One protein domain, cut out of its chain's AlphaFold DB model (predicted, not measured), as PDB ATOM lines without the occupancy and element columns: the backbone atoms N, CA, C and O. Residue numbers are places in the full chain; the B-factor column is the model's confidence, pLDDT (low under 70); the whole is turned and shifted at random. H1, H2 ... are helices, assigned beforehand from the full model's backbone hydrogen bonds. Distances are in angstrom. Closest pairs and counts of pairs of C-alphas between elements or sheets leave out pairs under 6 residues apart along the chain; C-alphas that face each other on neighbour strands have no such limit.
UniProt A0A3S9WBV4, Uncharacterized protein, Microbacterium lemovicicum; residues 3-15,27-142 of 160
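This is residues 3 to 15 and 27 to 142 of the 160 residues of an uncharacterized protein of Microbacterium lemovicicum (UniProt A0A3S9WBV4). Crossed helices pack round a core of H4 and H5: H3 lies on one side of H4 and H6 and H7 on the other, while H2 crosses the end of H4 at its last residues. From H2 the chain's stretch of residues 27 to 34, with the short helix H1, sticks out. The printed part has 129 residues with seven named helices, H1 to H7 in order, and no named strand; the class is all helix. It is compact, with a radius of gyration of the C-alphas of 15.4 A, yet elongated, spanning 50 by 31 by 27 A.

Look first at residues 27 to 34, of which 27 to 32 belong to H1: they stand free. H2, residues 35 to 46, touches H4, residues 74 to 91, at a steep tilt of 58 degrees, opposite ways; the closest C-alphas, of Ala 43 and Ile 91, are 5.1 A apart. H2 and H3, residues 59 to 68, only just touch, with 3 pairs of C-alphas within 8 A, the closest those of Ala 44 and Tyr 59 at 5.9 A. H3 and H4 are near each other. H4 and H5, residues 95 to 102, are the hubs, touching four helices each; their closest C-alphas, of Tyr 85 and Pro 95, are 4.7 A apart, at a steep tilt of 59 degrees. H6, residues 107 to 119, touches H4 with C-alphas 78 and 113 at 6.1 A, about perpendicular at 78 degrees. H7, residues 125 to 142, only just touches H5, with 3 pairs of C-alphas within 8 A, the closest those of Pro 95 and Ala 135 at 6.3 A. Every O i to N i+4 pair is within hydrogen-bond range in H1, H2, H3, H5 and H6; in H4 and in H7 13 of 14 are.

Residues 3 to 15 hold no named element; start at C-alpha 3, (39.160, 2.763, -24.398). Find H1 from C-alpha 27 at (19.536, 19.883, -11.830). H2 then runs 16.9 A, H3 14.4 A, H4 25.2 A, H5 10.9 A and H6 18.5 A. H7 runs 25.4 A to C-alpha 142 at (40.399, 23.492, -18.844).

The C-alphas of Thr 27 and Ser 73 are the two farthest apart, at 50.7 A. Residues 16 to 26 are not printed; C-alphas 15 and 27 are 13.9 A apart across the cut. The link from H2 to H3 is long, and within it residues 48 to 49 pair antiparallel with 57 to 58; the other links are tight. Confidence is low, with pLDDT under 70, at residues 52 to 53 and 124 to 142.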
ATOM      1  N   ASP A   3      39.367   2.507 -22.975       84.88
ATOM      2  CA  ASP A   3      39.160   2.763 -24.398       84.88
ATOM      3  C   ASP A   3      40.521   2.759 -25.101       84.88
ATOM      4  O   ASP A   3      41.394   3.572 -24.787       84.88
ATOM      5  N   THR A   4      40.722   1.828 -26.034       82.94
ATOM      6  CA  THR A   4      41.993   1.649 -26.748       82.94
ATOM      7  C   THR A   4      42.231   2.698 -27.828       82.94
ATOM      8  O   THR A   4      43.389   3.005 -28.108       82.94
ATOM      9  N   ALA A   5      41.174   3.274 -28.407       80.44
ATOM     10  CA  ALA A   5      41.288   4.342 -29.396       80.44
ATOM     11  C   ALA A   5      41.682   5.663 -28.724       80.44
ATOM     12  O   ALA A   5      42.499   6.418 -29.244       80.44
ATOM     13  N   LEU A   6      41.138   5.918 -27.532       78.06
ATOM     14  CA  LEU A   6      41.456   7.093 -26.718       78.06
ATOM     15  C   LEU A   6      42.633   6.876 -25.759       78.06
ATOM     16  O   LEU A   6      43.077   7.839 -25.122       78.06
ATOM     17  N   ARG A   7      43.094   5.624 -25.638       78.62
ATOM     18  CA  ARG A   7      44.141   5.129 -24.734       78.62
ATOM     19  C   ARG A   7      43.954   5.546 -23.273       78.62
ATOM     20  O   ARG A   7      44.922   5.853 -22.576       78.62
ATOM     21  N   ARG A   8      42.710   5.552 -22.788       81.69
ATOM     22  CA  ARG A   8      42.369   6.047 -21.444       81.69
ATOM     23  C   ARG A   8      41.192   5.320 -20.823       81.69
ATOM     24  O   ARG A   8      40.392   4.693 -21.512       81.69
ATOM     25  N   ALA A   9      41.045   5.457 -19.513       84.38
ATOM     26  CA  ALA A   9      39.830   5.045 -18.837       84.38
ATOM     27  C   ALA A   9      38.661   5.964 -19.225       84.38
ATOM     28  O   ALA A   9      38.765   7.186 -19.159       84.38
ATOM     29  N   VAL A  10      37.532   5.377 -19.601       84.81
ATOM     30  CA  VAL A  10      36.278   6.078 -19.886       84.81
ATOM     31  C   VAL A  10      35.142   5.476 -19.068       84.81
ATOM     32  O   VAL A  10      35.176   4.293 -18.692       84.81
ATOM     33  N   ALA A  11      34.133   6.296 -18.787       84.69
ATOM     34  CA  ALA A  11      32.860   5.836 -18.253       84.69
ATOM     35  C   ALA A  11      31.861   5.672 -19.402       84.69
ATOM     36  O   ALA A  11      31.658   6.600 -20.178       84.69
ATOM     37  N   GLU A  12      31.252   4.491 -19.493       85.81
ATOM     38  CA  GLU A  12      30.151   4.217 -20.422       85.81
ATOM     39  C   GLU A  12      28.850   4.868 -19.932       85.81
ATOM     40  O   GLU A  12      28.093   5.441 -20.712       85.81
ATOM     41  N   SER A  13      28.629   4.849 -18.618       86.38
ATOM     42  CA  SER A  13      27.494   5.484 -17.958       86.38
ATOM     43  C   SER A  13      27.891   6.017 -16.583       86.38
ATOM     44  O   SER A  13      28.815   5.509 -15.943       86.38
ATOM     45  N   ILE A  14      27.162   7.029 -16.111       83.56
ATOM     46  CA  ILE A  14      27.237   7.533 -14.737       83.56
ATOM     47  C   ILE A  14      25.819   7.546 -14.189       83.56
ATOM     48  O   ILE A  14      24.921   8.116 -14.806       83.56
ATOM     49  N   GLN A  15      25.635   6.910 -13.038       86.94
ATOM     50  CA  GLN A  15      24.376   6.890 -12.311       86.94
ATOM     51  C   GLN A  15      24.552   7.680 -11.018       86.94
ATOM     52  O   GLN A  15      25.572   7.552 -10.340       86.94
ATOM     53  N   THR A  27      18.682  19.382 -10.738       81.69
ATOM     54  CA  THR A  27      19.536  19.883 -11.830       81.69
ATOM     55  C   THR A  27      20.653  20.800 -11.330       81.69
ATOM     56  O   THR A  27      21.742  20.789 -11.901       81.69
ATOM     57  N   THR A  28      20.417  21.555 -10.253       84.25
ATOM     58  CA  THR A  28      21.439  22.370  -9.581       84.25
ATOM     59  C   THR A  28      22.556  21.495  -9.023       84.25
ATOM     60  O   THR A  28      23.717  21.733  -9.336       84.25
ATOM     61  N   LEU A  29      22.209  20.438  -8.280       80.38
ATOM     62  CA  LEU A  29      23.188  19.507  -7.718       80.38
ATOM     63  C   LEU A  29      23.985  18.804  -8.822       80.38
ATOM     64  O   LEU A  29      25.207  18.732  -8.755       80.38
ATOM     65  N   LEU A  30      23.309  18.349  -9.881       82.88
ATOM     66  CA  LEU A  30      23.969  17.708 -11.022       82.88
ATOM     67  C   LEU A  30      24.935  18.647 -11.759       82.88
ATOM     68  O   LEU A  30      25.934  18.179 -12.301       82.88
ATOM     69  N   ARG A  31      24.670  19.961 -11.779       82.94
ATOM     70  CA  ARG A  31      25.553  20.952 -12.415       82.94
ATOM     71  C   ARG A  31      26.890  21.099 -11.689       82.94
ATOM     72  O   ARG A  31      27.894  21.393 -12.338       82.94
ATOM     73  N   ASP A  32      26.906  20.877 -10.380       82.44
ATOM     74  CA  ASP A  32      28.119  20.966  -9.565       82.44
ATOM     75  C   ASP A  32      28.962  19.680  -9.630       82.44
ATOM     76  O   ASP A  32      30.153  19.685  -9.296       82.44
ATOM     77  N   ILE A  33      28.383  18.578 -10.121       81.06
ATOM     78  CA  ILE A  33      29.101  17.319 -10.312       81.06
ATOM     79  C   ILE A  33      30.060  17.444 -11.497       81.06
ATOM     80  O   ILE A  33      29.680  17.407 -12.670       81.06
ATOM     81  N   ARG A  34      31.359  17.483 -11.194       84.94
ATOM     82  CA  ARG A  34      32.394  17.335 -12.219       84.94
ATOM     83  C   ARG A  34      32.514  15.870 -12.623       84.94
ATOM     84  O   ARG A  34      33.289  15.123 -12.032       84.94
ATOM     85  N   VAL A  35      31.800  15.485 -13.679       81.44
ATOM     86  CA  VAL A  35      31.881  14.150 -14.303       81.44
ATOM     87  C   VAL A  35      33.332  13.696 -14.501       81.44
ATOM     88  O   VAL A  35      33.676  12.570 -14.154       81.44
ATOM     89  N   GLN A  36      34.208  14.592 -14.966       80.50
ATOM     90  CA  GLN A  36      35.634  14.303 -15.129       80.50
ATOM     91  C   GLN A  36      36.296  13.818 -13.829       80.50
ATOM     92  O   GLN A  36      37.054  12.856 -13.868       80.50
ATOM     93  N   ALA A  37      35.986  14.432 -12.685       82.69
ATOM     94  CA  ALA A  37      36.566  14.052 -11.398       82.69
ATOM     95  C   ALA A  37      36.099  12.657 -10.948       82.69
ATOM     96  O   ALA A  37      36.890  11.890 -10.404       82.69
ATOM     97  N   ILE A  38      34.842  12.295 -11.232       85.44
ATOM     98  CA  ILE A  38      34.319  10.946 -10.961       85.44
ATOM     99  C   ILE A  38      35.052   9.910 -11.816       85.44
ATOM    100  O   ILE A  38      35.484   8.880 -11.302       85.44
ATOM    101  N   VAL A  39      35.225  10.191 -13.111       85.75
ATOM    102  CA  VAL A  39      35.941   9.292 -14.027       85.75
ATOM    103  C   VAL A  39      37.401   9.138 -13.605       85.75
ATOM    104  O   VAL A  39      37.885   8.012 -13.557       85.75
ATOM    105  N   GLN A  40      38.084  10.231 -13.247       87.62
ATOM    106  CA  GLN A  40      39.456  10.202 -12.724       87.62
ATOM    107  C   GLN A  40      39.561   9.346 -11.458       87.62
ATOM    108  O   GLN A  40      40.403   8.451 -11.378       87.62
ATOM    109  N   TRP A  41      38.670   9.572 -10.487       86.94
ATOM    110  CA  TRP A  41      38.634   8.814  -9.238       86.94
ATOM    111  C   TRP A  41      38.396   7.316  -9.474       86.94
ATOM    112  O   TRP A  41      39.119   6.474  -8.934       86.94
ATOM    113  N   ALA A  42      37.428   6.970 -10.325       87.62
ATOM    114  CA  ALA A  42      37.132   5.584 -10.670       87.62
ATOM    115  C   ALA A  42      38.300   4.929 -11.426       87.62
ATOM    116  O   ALA A  42      38.673   3.796 -11.122       87.62
ATOM    117  N   ALA A  43      38.909   5.653 -12.372       87.81
ATOM    118  CA  ALA A  43      40.063   5.195 -13.136       87.81
ATOM    119  C   ALA A  43      41.255   4.882 -12.224       87.81
ATOM    120  O   ALA A  43      41.806   3.785 -12.296       87.81
ATOM    121  N   ALA A  44      41.597   5.791 -11.308       88.00
ATOM    122  CA  ALA A  44      42.682   5.589 -10.349       88.00
ATOM    123  C   ALA A  44      42.475   4.332  -9.483       88.00
ATOM    124  O   ALA A  44      43.440   3.679  -9.095       88.00
ATOM    125  N   ARG A  45      41.224   3.944  -9.208       86.12
ATOM    126  CA  ARG A  45      40.912   2.762  -8.391       86.12
ATOM    127  C   ARG A  45      41.047   1.431  -9.135       86.12
ATOM    128  O   ARG A  45      41.262   0.404  -8.491       86.12
ATOM    129  N   VAL A  46      40.906   1.431 -10.458       85.50
ATOM    130  CA  VAL A  46      40.980   0.208 -11.279       85.50
ATOM    131  C   VAL A  46      42.334   0.016 -11.952       85.50
ATOM    132  O   VAL A  46      42.668  -1.115 -12.303       85.50
ATOM    133  N   VAL A  47      43.114   1.087 -12.130       88.00
ATOM    134  CA  VAL A  47      44.435   0.998 -12.755       88.00
ATOM    135  C   VAL A  47      45.382   0.150 -11.910       88.00
ATOM    136  O   VAL A  47      45.470   0.282 -10.686       88.00
ATOM    137  N   ARG A  48      46.098  -0.724 -12.615       89.38
ATOM    138  CA  ARG A  48      47.172  -1.562 -12.098       89.38
ATOM    139  C   ARG A  48      48.468  -1.186 -12.795       89.38
ATOM    140  O   ARG A  48      48.467  -0.958 -14.003       89.38
ATOM    141  N   ILE A  49      49.536  -1.064 -12.017       88.94
ATOM    142  CA  ILE A  49      50.837  -0.576 -12.464       88.94
ATOM    143  C   ILE A  49      51.825  -1.725 -12.331       88.94
ATOM    144  O   ILE A  49      52.124  -2.176 -11.226       88.94
ATOM    145  N   ASP A  50      52.324  -2.196 -13.469       84.25
ATOM    146  CA  ASP A  50      53.320  -3.260 -13.500       84.25
ATOM    147  C   ASP A  50      54.677  -2.732 -13.016       84.25
ATOM    148  O   ASP A  50      55.226  -1.764 -13.555       84.25
ATOM    149  N   GLY A  51      55.221  -3.370 -11.980       72.94
ATOM    150  CA  GLY A  51      56.583  -3.148 -11.496       72.94
ATOM    151  C   GLY A  51      57.607  -4.031 -12.215       72.94
ATOM    152  O   GLY A  51      57.251  -4.946 -12.956       72.94
ATOM    153  N   ASP A  52      58.895  -3.793 -11.964       67.94
ATOM    154  CA  ASP A  52      59.985  -4.599 -12.533       67.94
ATOM    155  C   ASP A  52      60.081  -5.966 -11.814       67.94
ATOM    156  O   ASP A  52      60.956  -6.193 -10.982       67.94
ATOM    157  N   GLY A  53      59.150  -6.878 -12.126       62.88
ATOM    158  CA  GLY A  53      59.171  -8.284 -11.691       62.88
ATOM    159  C   GLY A  53      58.259  -8.654 -10.512       62.88
ATOM    160  O   GLY A  53      58.353  -9.774 -10.013       62.88
ATOM    161  N   GLY A  54      57.387  -7.743 -10.068       73.88
ATOM    162  CA  GLY A  54      56.419  -7.961  -8.984       73.88
ATOM    163  C   GLY A  54      54.969  -8.101  -9.459       73.88
ATOM    164  O   GLY A  54      54.668  -7.948 -10.641       73.88
ATOM    165  N   ALA A  55      54.056  -8.371  -8.518       82.12
ATOM    166  CA  ALA A  55      52.623  -8.287  -8.787       82.12
ATOM    167  C   ALA A  55      52.226  -6.832  -9.116       82.12
ATOM    168  O   ALA A  55      52.818  -5.913  -8.546       82.12
ATOM    169  N   PRO A  56      51.227  -6.606  -9.989       86.62
ATOM    170  CA  PRO A  56      50.792  -5.256 -10.325       86.62
ATOM    171  C   PRO A  56      50.289  -4.499  -9.088       86.62
ATOM    172  O   PRO A  56      49.385  -4.963  -8.387       86.62
ATOM    173  N   GLU A  57      50.846  -3.316  -8.845       91.44
ATOM    174  CA  GLU A  57      50.468  -2.440  -7.732       91.44
ATOM    175  C   GLU A  57      49.204  -1.644  -8.096       91.44
ATOM    176  O   GLU A  57      48.964  -1.313  -9.261       91.44
ATOM    177  N   SER A  58      48.365  -1.312  -7.115       92.25
ATOM    178  CA  SER A  58      47.330  -0.290  -7.305       92.25
ATOM    179  C   SER A  58      47.946   1.111  -7.381       92.25
ATOM    180  O   SER A  58      49.049   1.347  -6.889       92.25
ATOM    181  N   TYR A  59      47.203   2.075  -7.938       90.94
ATOM    182  CA  TYR A  59      47.617   3.483  -7.971       90.94
ATOM    183  C   TYR A  59      48.066   4.006  -6.595       90.94
ATOM    184  O   TYR A  59      49.120   4.623  -6.472       90.94
ATOM    185  N   GLY A  60      47.282   3.732  -5.548       90.50
ATOM    186  CA  GLY A  60      47.577   4.211  -4.197       90.50
ATOM    187  C   GLY A  60      48.861   3.617  -3.616       90.50
ATOM    188  O   GLY A  60      49.650   4.347  -3.021       90.50
ATOM    189  N   GLU A  61      49.092   2.317  -3.818       92.44
ATOM    190  CA  GLU A  61      50.314   1.631  -3.371       92.44
ATOM    191  C   GLU A  61      51.550   2.179  -4.088       92.44
ATOM    192  O   GLU A  61      52.543   2.510  -3.439       92.44
ATOM    193  N   TYR A  62      51.453   2.353  -5.408       92.56
ATOM    194  CA  TYR A  62      52.523   2.907  -6.231       92.56
ATOM    195  C   TYR A  62      52.917   4.322  -5.780       92.56
ATOM    196  O   TYR A  62      54.094   4.590  -5.540       92.56
ATOM    197  N   ILE A  63      51.940   5.218  -5.601       92.19
ATOM    198  CA  ILE A  63      52.197   6.595  -5.152       92.19
ATOM    199  C   ILE A  63      52.767   6.627  -3.728       92.19
ATOM    200  O   ILE A  63      53.705   7.378  -3.455       92.19
ATOM    201  N   ALA A  64      52.251   5.800  -2.815       91.50
ATOM    202  CA  ALA A  64      52.770   5.723  -1.451       91.50
ATOM    203  C   ALA A  64      54.237   5.257  -1.421       91.50
ATOM    204  O   ALA A  64      55.064   5.866  -0.736       91.50
ATOM    205  N   ARG A  65      54.577   4.226  -2.208       90.62
ATOM    206  CA  ARG A  65      55.958   3.756  -2.373       90.62
ATOM    207  C   ARG A  65      56.846   4.853  -2.949       90.62
ATOM    208  O   ARG A  65      57.898   5.139  -2.384       90.62
ATOM    209  N   LEU A  66      56.402   5.494  -4.028       90.88
ATOM    210  CA  LEU A  66      57.144   6.556  -4.699       90.88
ATOM    211  C   LEU A  66      57.484   7.710  -3.744       90.88
ATOM    212  O   LEU A  66      58.616   8.185  -3.728       90.88
ATOM    213  N   ARG A  67      56.522   8.137  -2.922       87.44
ATOM    214  CA  ARG A  67      56.711   9.224  -1.947       87.44
ATOM    215  C   ARG A  67      57.626   8.847  -0.780       87.44
ATOM    216  O   ARG A  67      58.227   9.736  -0.194       87.44
ATOM    217  N   THR A  68      57.720   7.561  -0.446       88.31
ATOM    218  CA  THR A  68      58.551   7.066   0.670       88.31
ATOM    219  C   THR A  68      59.999   6.805   0.241       88.31
ATOM    220  O   THR A  68      60.909   6.813   1.067       88.31
ATOM    221  N   ASP A  69      60.233   6.579  -1.052       84.81
ATOM    222  CA  ASP A  69      61.566   6.349  -1.603       84.81
ATOM    223  C   ASP A  69      62.285   7.678  -1.901       84.81
ATOM    224  O   ASP A  69      62.228   8.215  -3.010       84.81
ATOM    225  N   GLU A  70      62.949   8.239  -0.889       77.31
ATOM    226  CA  GLU A  70      63.724   9.489  -1.002       77.31
ATOM    227  C   GLU A  70      65.140   9.283  -1.576       77.31
ATOM    228  O   GLU A  70      65.812  10.248  -1.936       77.31
ATOM    229  N   GLY A  71      65.606   8.034  -1.701       82.25
ATOM    230  CA  GLY A  71      66.965   7.693  -2.146       82.25
ATOM    231  C   GLY A  71      67.140   7.608  -3.664       82.25
ATOM    232  O   GLY A  71      68.178   7.139  -4.136       82.25
ATOM    233  N   ARG A  72      66.126   8.017  -4.434       90.44
ATOM    234  CA  ARG A  72      66.083   7.810  -5.883       90.44
ATOM    235  C   ARG A  72      67.141   8.625  -6.617       90.44
ATOM    236  O   ARG A  72      67.236   9.840  -6.457       90.44
ATOM    237  N   SER A  73      67.885   7.959  -7.498       90.56
ATOM    238  CA  SER A  73      68.802   8.627  -8.423       90.56
ATOM    239  C   SER A  73      68.048   9.429  -9.487       90.56
ATOM    240  O   SER A  73      66.872   9.184  -9.765       90.56
ATOM    241  N   ASP A  74      68.740  10.352 -10.157       88.69
ATOM    242  CA  ASP A  74      68.175  11.121 -11.273       88.69
ATOM    243  C   ASP A  74      67.599  10.224 -12.382       88.69
ATOM    244  O   ASP A  74      66.531  10.515 -12.921       88.69
ATOM    245  N   ASP A  75      68.263   9.108 -12.691       89.38
ATOM    246  CA  ASP A  75      67.802   8.148 -13.700       89.38
ATOM    247  C   ASP A  75      66.580   7.347 -13.237       89.38
ATOM    248  O   ASP A  75      65.726   6.976 -14.048       89.38
ATOM    249  N   GLN A  76      66.470   7.066 -11.936       90.50
ATOM    250  CA  GLN A  76      65.266   6.466 -11.362       90.50
ATOM    251  C   GLN A  76      64.107   7.465 -11.408       90.50
ATOM    252  O   GLN A  76      63.044   7.134 -11.923       90.50
ATOM    253  N   ASN A  77      64.335   8.717 -11.006       92.06
ATOM    254  CA  ASN A  77      63.338   9.784 -11.102       92.06
ATOM    255  C   ASN A  77      62.887  10.040 -12.542       92.06
ATOM    256  O   ASN A  77      61.707  10.291 -12.781       92.06
ATOM    257  N   LEU A  78      63.793   9.937 -13.517       92.75
ATOM    258  CA  LEU A  78      63.452  10.054 -14.932       92.75
ATOM    259  C   LEU A  78      62.527   8.919 -15.394       92.75
ATOM    260  O   LEU A  78      61.558   9.177 -16.107       92.75
ATOM    261  N   ARG A  79      62.793   7.677 -14.972       90.62
ATOM    262  CA  ARG A  79      61.930   6.525 -15.276       90.62
ATOM    263  C   ARG A  79      60.564   6.637 -14.601       90.62
ATOM    264  O   ARG A  79      59.554   6.384 -15.255       90.62
ATOM    265  N   GLU A  80      60.521   7.071 -13.345       92.56
ATOM    266  CA  GLU A  80      59.257   7.291 -12.633       92.56
ATOM    267  C   GLU A  80      58.447   8.436 -13.249       92.56
ATOM    268  O   GLU A  80      57.239   8.306 -13.421       92.56
ATOM    269  N   ALA A  81      59.099   9.511 -13.706       93.12
ATOM    270  CA  ALA A  81      58.427  10.573 -14.450       93.12
ATOM    271  C   ALA A  81      57.745  10.041 -15.717       93.12
ATOM    272  O   ALA A  81      56.607  10.410 -15.992       93.12
ATOM    273  N   VAL A  82      58.388   9.138 -16.467       91.50
ATOM    274  CA  VAL A  82      57.769   8.519 -17.653       91.50
ATOM    275  C   VAL A  82      56.567   7.654 -17.274       91.50
ATOM    276  O   VAL A  82      55.533   7.732 -17.943       91.50
ATOM    277  N   ARG A  83      56.676   6.848 -16.209       91.06
ATOM    278  CA  ARG A  83      55.566   6.011 -15.722       91.06
ATOM    279  C   ARG A  83      54.377   6.872 -15.295       91.06
ATOM    280  O   ARG A  83      53.279   6.658 -15.800       91.06
ATOM    281  N   LEU A  84      54.608   7.891 -14.468       92.56
ATOM    282  CA  LEU A  84      53.594   8.862 -14.044       92.56
ATOM    283  C   LEU A  84      52.963   9.599 -15.227       92.56
ATOM    284  O   LEU A  84      51.748   9.763 -15.283       92.56
ATOM    285  N   TYR A  85      53.769  10.011 -16.204       90.06
ATOM    286  CA  TYR A  85      53.281  10.717 -17.384       90.06
ATOM    287  C   TYR A  85      52.301   9.864 -18.200       90.06
ATOM    288  O   TYR A  85      51.263  10.359 -18.633       90.06
ATOM    289  N   ARG A  86      52.599   8.570 -18.373       87.19
ATOM    290  CA  ARG A  86      51.696   7.607 -19.029       87.19
ATOM    291  C   ARG A  86      50.463   7.325 -18.181       87.19
ATOM    292  O   ARG A  86      49.350   7.300 -18.698       87.19
ATOM    293  N   LEU A  87      50.667   7.128 -16.882       89.94
ATOM    294  CA  LEU A  87      49.610   6.859 -15.916       89.94
ATOM    295  C   LEU A  87      48.554   7.964 -15.924       89.94
ATOM    296  O   LEU A  87      47.369   7.660 -16.008       89.94
ATOM    297  N   ALA A  88      48.983   9.227 -15.923       89.50
ATOM    298  CA  ALA A  88      48.105  10.387 -15.992       89.50
ATOM    299  C   ALA A  88      47.147  10.331 -17.188       89.50
ATOM    300  O   ALA A  88      45.942  10.514 -17.023       89.50
ATOM    301  N   SER A  89      47.653   9.988 -18.377       82.56
ATOM    302  CA  SER A  89      46.821   9.818 -19.574       82.56
ATOM    303  C   SER A  89      45.772   8.730 -19.405       82.56
ATOM    304  O   SER A  89      44.626   8.910 -19.813       82.56
ATOM    305  N   VAL A  90      46.143   7.622 -18.759       86.38
ATOM    306  CA  VAL A  90      45.215   6.523 -18.488       86.38
ATOM    307  C   VAL A  90      44.118   6.957 -17.515       86.38
ATOM    308  O   VAL A  90      42.956   6.609 -17.724       86.38
ATOM    309  N   ILE A  91      44.453   7.741 -16.485       89.31
ATOM    310  CA  ILE A  91      43.503   8.174 -15.449       89.31
ATOM    311  C   ILE A  91      42.803   9.506 -15.748       89.31
ATOM    312  O   ILE A  91      42.056   9.982 -14.904       89.31
ATOM    313  N   ASN A  92      42.966  10.082 -16.945       83.56
ATOM    314  CA  ASN A  92      42.446  11.405 -17.336       83.56
ATOM    315  C   ASN A  92      42.988  12.587 -16.517       83.56
ATOM    316  O   ASN A  92      42.319  13.619 -16.419       83.56
ATOM    317  N   ASP A  93      44.170  12.467 -15.923       86.69
ATOM    318  CA  ASP A  93      44.828  13.580 -15.239       86.69
ATOM    319  C   ASP A  93      45.817  14.303 -16.165       86.69
ATOM    320  O   ASP A  93      46.244  13.772 -17.190       86.69
ATOM    321  N   GLY A  94      46.182  15.531 -15.805       87.25
ATOM    322  CA  GLY A  94      47.163  16.330 -16.526       87.25
ATOM    323  C   GLY A  94      48.557  15.693 -16.441       87.25
ATOM    324  O   GLY A  94      49.149  15.709 -15.365       87.25
ATOM    325  N   PRO A  95      49.162  15.215 -17.545       89.94
ATOM    326  CA  PRO A  95      50.390  14.416 -17.476       89.94
ATOM    327  C   PRO A  95      51.576  15.099 -16.804       89.94
ATOM    328  O   PRO A  95      52.224  14.531 -15.931       89.94
ATOM    329  N   LEU A  96      51.844  16.356 -17.160       90.81
ATOM    330  CA  LEU A  96      52.913  17.128 -16.518       90.81
ATOM    331  C   LEU A  96      52.559  17.550 -15.091       90.81
ATOM    332  O   LEU A  96      53.465  17.749 -14.285       90.81
ATOM    333  N   LYS A  97      51.265  17.703 -14.797       91.00
ATOM    334  CA  LYS A  97      50.780  18.064 -13.467       91.00
ATOM    335  C   LYS A  97      51.000  16.900 -12.506       91.00
ATOM    336  O   LYS A  97      51.665  17.100 -11.500       91.00
ATOM    337  N   LEU A  98      50.580  15.691 -12.877       92.00
ATOM    338  CA  LEU A  98      50.778  14.503 -12.051       92.00
ATOM    339  C   LEU A  98      52.268  14.239 -11.786       92.00
ATOM    340  O   LEU A  98      52.663  14.006 -10.651       92.00
ATOM    341  N   VAL A  99      53.123  14.355 -12.809       93.81
ATOM    342  CA  VAL A  99      54.584  14.235 -12.628       93.81
ATOM    343  C   VAL A  99      55.116  15.289 -11.656       93.81
ATOM    344  O   VAL A  99      55.940  14.982 -10.799       93.81
ATOM    345  N   SER A 100      54.664  16.536 -11.801       94.56
ATOM    346  CA  SER A 100      55.068  17.654 -10.946       94.56
ATOM    347  C   SER A 100      54.674  17.416  -9.487       94.56
ATOM    348  O   SER A 100      55.510  17.583  -8.602       94.56
ATOM    349  N   GLU A 101      53.433  16.997  -9.246       94.06
ATOM    350  CA  GLU A 101      52.879  16.770  -7.910       94.06
ATOM    351  C   GLU A 101      53.515  15.551  -7.233       94.06
ATOM    352  O   GLU A 101      53.995  15.656  -6.107       94.06
ATOM    353  N   GLU A 102      53.598  14.417  -7.929       93.81
ATOM    354  CA  GLU A 102      54.039  13.156  -7.321       93.81
ATOM    355  C   GLU A 102      55.559  13.036  -7.170       93.81
ATOM    356  O   GLU A 102      56.043  12.302  -6.308       93.81
ATOM    357  N   LEU A 103      56.332  13.783  -7.964       93.44
ATOM    358  CA  LEU A 103      57.783  13.901  -7.781       93.44
ATOM    359  C   LEU A 103      58.192  15.147  -6.996       93.44
ATOM    360  O   LEU A 103      59.386  15.356  -6.793       93.44
ATOM    361  N   ASN A 104      57.232  15.971  -6.562       92.81
ATOM    362  CA  ASN A 104      57.480  17.226  -5.854       92.81
ATOM    363  C   ASN A 104      58.496  18.139  -6.579       92.81
ATOM    364  O   ASN A 104      59.422  18.699  -5.990       92.81
ATOM    365  N   VAL A 105      58.334  18.278  -7.896       93.69
ATOM    366  CA  VAL A 105      59.157  19.152  -8.744       93.69
ATOM    367  C   VAL A 105      58.281  20.193  -9.418       93.69
ATOM    368  O   VAL A 105      57.087  19.991  -9.600       93.69
ATOM    369  N   SER A 106      58.852  21.313  -9.861       95.25
ATOM    370  CA  SER A 106      58.071  22.286 -10.634       95.25
ATOM    371  C   SER A 106      57.647  21.728 -12.001       95.25
ATOM    372  O   SER A 106      58.371  20.937 -12.608       95.25
ATOM    373  N   ILE A 107      56.537  22.227 -12.560       91.88
ATOM    374  CA  ILE A 107      56.051  21.851 -13.906       91.88
ATOM    375  C   ILE A 107      57.138  22.044 -14.980       91.88
ATOM    376  O   ILE A 107      57.282  21.230 -15.896       91.88
ATOM    377  N   SER A 108      57.953  23.101 -14.870       93.06
ATOM    378  CA  SER A 108      59.075  23.322 -15.797       93.06
ATOM    379  C   SER A 108      60.134  22.218 -15.701       93.06
ATOM    380  O   SER A 108      60.706  21.813 -16.713       93.06
ATOM    381  N   THR A 109      60.373  21.702 -14.495       95.00
ATOM    382  CA  THR A 109      61.291  20.586 -14.246       95.00
ATOM    383  C   THR A 109      60.716  19.290 -14.795       95.00
ATOM    384  O   THR A 109      61.406  18.629 -15.564       95.00
ATOM    385  N   ALA A 110      59.439  18.995 -14.532       93.75
ATOM    386  CA  ALA A 110      58.734  17.859 -15.130       93.75
ATOM    387  C   ALA A 110      58.815  17.890 -16.670       93.75
ATOM    388  O   ALA A 110      59.135  16.892 -17.311       93.75
ATOM    389  N   THR A 111      58.643  19.070 -17.275       92.06
ATOM    390  CA  THR A 111      58.786  19.265 -18.728       92.06
ATOM    391  C   THR A 111      60.206  18.942 -19.209       92.06
ATOM    392  O   THR A 111      60.383  18.227 -20.198       92.06
ATOM    393  N   ARG A 112      61.240  19.431 -18.506       93.19
ATOM    394  CA  ARG A 112      62.645  19.118 -18.825       93.19
ATOM    395  C   ARG A 112      62.943  17.625 -18.690       93.19
ATOM    396  O   ARG A 112      63.647  17.087 -19.542       93.19
ATOM    397  N   MET A 113      62.387  16.960 -17.678       94.06
ATOM    398  CA  MET A 113      62.502  15.509 -17.505       94.06
ATOM    399  C   MET A 113      61.880  14.770 -18.690       94.06
ATOM    400  O   MET A 113      62.551  13.941 -19.295       94.06
ATOM    401  N   MET A 114      60.669  15.132 -19.118       91.81
ATOM    402  CA  MET A 114      60.031  14.491 -20.276       91.81
ATOM    403  C   MET A 114      60.796  14.718 -21.585       91.81
ATOM    404  O   MET A 114      60.897  13.811 -22.412       91.81
ATOM    405  N   ASN A 115      61.397  15.896 -21.771       90.81
ATOM    406  CA  ASN A 115      62.268  16.149 -22.919       90.81
ATOM    407  C   ASN A 115      63.533  15.285 -22.875       90.81
ATOM    408  O   ASN A 115      63.893  14.688 -23.888       90.81
ATOM    409  N   ARG A 116      64.170  15.166 -21.704       91.62
ATOM    410  CA  ARG A 116      65.330  14.290 -21.502       91.62
ATOM    411  C   ARG A 116      64.975  12.824 -21.758       91.62
ATOM    412  O   ARG A 116      65.705  12.146 -22.467       91.62
ATOM    413  N   ALA A 117      63.836  12.361 -21.247       91.50
ATOM    414  CA  ALA A 117      63.353  10.998 -21.445       91.50
ATOM    415  C   ALA A 117      63.090  10.685 -22.927       91.50
ATOM    416  O   ALA A 117      63.430   9.599 -23.390       91.50
ATOM    417  N   ARG A 118      62.549  11.647 -23.689       87.75
ATOM    418  CA  ARG A 118      62.353  11.512 -25.141       87.75
ATOM    419  C   ARG A 118      63.683  11.389 -25.887       87.75
ATOM    420  O   ARG A 118      63.822  10.506 -26.721       87.75
ATOM    421  N   VAL A 119      64.664  12.231 -25.556       88.94
ATOM    422  CA  VAL A 119      66.017  12.155 -26.143       88.94
ATOM    423  C   VAL A 119      66.696  10.824 -25.804       88.94
ATOM    424  O   VAL A 119      67.384  10.258 -26.643       88.94
ATOM    425  N   ALA A 120      66.464  10.302 -24.599       87.25
ATOM    426  CA  ALA A 120      66.982   9.012 -24.153       87.25
ATOM    427  C   ALA A 120      66.215   7.794 -24.714       87.25
ATOM    428  O   ALA A 120      66.543   6.665 -24.359       87.25
ATOM    429  N   GLY A 121      65.180   7.992 -25.542       85.69
ATOM    430  CA  GLY A 121      64.367   6.903 -26.098       85.69
ATOM    431  C   GLY A 121      63.504   6.161 -25.070       85.69
ATOM    432  O   GLY A 121      62.987   5.089 -25.364       85.69
ATOM    433  N   LEU A 122      63.326   6.719 -23.867       84.44
ATOM    434  CA  LEU A 122      62.522   6.124 -22.789       84.44
ATOM    435  C   LEU A 122      61.017   6.342 -22.983       84.44
ATOM    436  O   LEU A 122      60.196   5.719 -22.314       84.44
ATOM    437  N   VAL A 123      60.649   7.249 -23.884       79.81
ATOM    438  CA  VAL A 123      59.271   7.503 -24.287       79.81
ATOM    439  C   VAL A 123      59.172   7.102 -25.746       79.81
ATOM    440  O   VAL A 123      59.819   7.729 -26.583       79.81
ATOM    441  N   ASP A 124      58.384   6.072 -26.054       69.31
ATOM    442  CA  ASP A 124      58.086   5.760 -27.448       69.31
ATOM    443  C   ASP A 124      57.472   6.997 -28.138       69.31
ATOM    444  O   ASP A 124      56.735   7.776 -27.527       69.31
ATOM    445  N   GLU A 125      57.863   7.255 -29.390       60.91
ATOM    446  CA  GLU A 125      57.510   8.505 -30.077       60.91
ATOM    447  C   GLU A 125      55.995   8.693 -30.238       60.91
ATOM    448  O   GLU A 125      55.521   9.830 -30.286       60.91
ATOM    449  N   GLU A 126      55.247   7.592 -30.306       61.50
ATOM    450  CA  GLU A 126      53.798   7.562 -30.491       61.50
ATOM    451  C   GLU A 126      53.075   8.010 -29.210       61.50
ATOM    452  O   GLU A 126      52.400   9.039 -29.213       61.50
ATOM    453  N   THR A 127      53.346   7.359 -28.075       62.25
ATOM    454  CA  THR A 127      52.869   7.747 -26.737       62.25
ATOM    455  C   THR A 127      53.366   9.144 -26.377       62.25
ATOM    456  O   THR A 127      52.630   9.964 -25.837       62.25
ATOM    457  N   GLY A 128      54.616   9.472 -26.709       62.12
ATOM    458  CA  GLY A 128      55.205  10.774 -26.407       62.12
ATOM    459  C   GLY A 128      54.575  11.942 -27.168       62.12
ATOM    460  O   GLY A 128      54.508  13.044 -26.613       62.12
ATOM    461  N   ARG A 129      54.139  11.735 -28.421       63.50
ATOM    462  CA  ARG A 129      53.415  12.745 -29.215       63.50
ATOM    463  C   ARG A 129      51.950  12.819 -28.815       63.50
ATOM    464  O   ARG A 129      51.453  13.923 -28.606       63.50
ATOM    465  N   GLU A 130      51.278  11.683 -28.673       62.88
ATOM    466  CA  GLU A 130      49.856  11.634 -28.327       62.88
ATOM    467  C   GLU A 130      49.588  12.248 -26.961       62.88
ATOM    468  O   GLU A 130      48.743  13.132 -26.844       62.88
ATOM    469  N   VAL A 131      50.358  11.866 -25.942       64.19
ATOM    470  CA  VAL A 131      50.171  12.409 -24.596       64.19
ATOM    471  C   VAL A 131      50.496  13.906 -24.548       64.19
ATOM    472  O   VAL A 131      49.835  14.660 -23.838       64.19
ATOM    473  N   TYR A 132      51.457  14.380 -25.345       63.72
ATOM    474  CA  TYR A 132      51.752  15.810 -25.449       63.72
ATOM    475  C   TYR A 132      50.612  16.598 -26.112       63.72
ATOM    476  O   TYR A 132      50.215  17.649 -25.604       63.72
ATOM    477  N   VAL A 133      50.064  16.092 -27.222       65.81
ATOM    478  CA  VAL A 133      48.895  16.690 -27.889       65.81
ATOM    479  C   VAL A 133      47.701  16.699 -26.936       65.81
ATOM    480  O   VAL A 133      47.067  17.737 -26.766       65.81
ATOM    481  N   GLN A 134      47.462  15.596 -26.228       63.91
ATOM    482  CA  GLN A 134      46.397  15.475 -25.234       63.91
ATOM    483  C   GLN A 134      46.572  16.439 -24.058       63.91
ATOM    484  O   GLN A 134      45.618  17.116 -23.695       63.91
ATOM    485  N   ALA A 135      47.775  16.549 -23.485       64.31
ATOM    486  CA  ALA A 135      48.059  17.488 -22.400       64.31
ATOM    487  C   ALA A 135      47.795  18.935 -22.839       64.31
ATOM    488  O   ALA A 135      47.238  19.730 -22.082       64.31
ATOM    489  N   ARG A 136      48.144  19.266 -24.087       67.44
ATOM    490  CA  ARG A 136      47.882  20.581 -24.670       67.44
ATOM    491  C   ARG A 136      46.393  20.819 -24.912       67.44
ATOM    492  O   ARG A 136      45.899  21.894 -24.589       67.44
ATOM    493  N   GLU A 137      45.668  19.836 -25.434       67.25
ATOM    494  CA  GLU A 137      44.212  19.920 -25.591       67.25
ATOM    495  C   GLU A 137      43.490  20.033 -24.252       67.25
ATOM    496  O   GLU A 137      42.545  20.805 -24.135       67.25
ATOM    497  N   GLN A 138      43.923  19.285 -23.238       65.62
ATOM    498  CA  GLN A 138      43.341  19.331 -21.905       65.62
ATOM    499  C   GLN A 138      43.576  20.692 -21.254       65.62
ATOM    500  O   GLN A 138      42.621  21.279 -20.765       65.62
ATOM    501  N   GLN A 139      44.787  21.251 -21.343       64.44
ATOM    502  CA  GLN A 139      45.054  22.621 -20.890       64.44
ATOM    503  C   GLN A 139      44.160  23.649 -21.596       64.44
ATOM    504  O   GLN A 139      43.641  24.559 -20.953       64.44
ATOM    505  N   LEU A 140      43.946  23.501 -22.907       65.38
ATOM    506  CA  LEU A 140      43.050  24.376 -23.668       65.38
ATOM    507  C   LEU A 140      41.580  24.189 -23.260       65.38
ATOM    508  O   LEU A 140      40.859  25.174 -23.123       65.38
ATOM    509  N   ARG A 141      41.134  22.946 -23.029       63.12
ATOM    510  CA  ARG A 141      39.776  22.644 -22.552       63.12
ATOM    511  C   ARG A 141      39.551  23.184 -21.148       63.12
ATOM    512  O   ARG A 141      38.554  23.852 -20.945       63.12
ATOM    513  N   GLU A 142      40.478  22.978 -20.218       61.91
ATOM    514  CA  GLU A 142      40.399  23.492 -18.844       61.91
ATOM    515  C   GLU A 142      40.338  25.027 -18.807       61.91
ATOM    516  O   GLU A 142      39.600  25.594 -18.002       61.91
TER     517      GLU A 142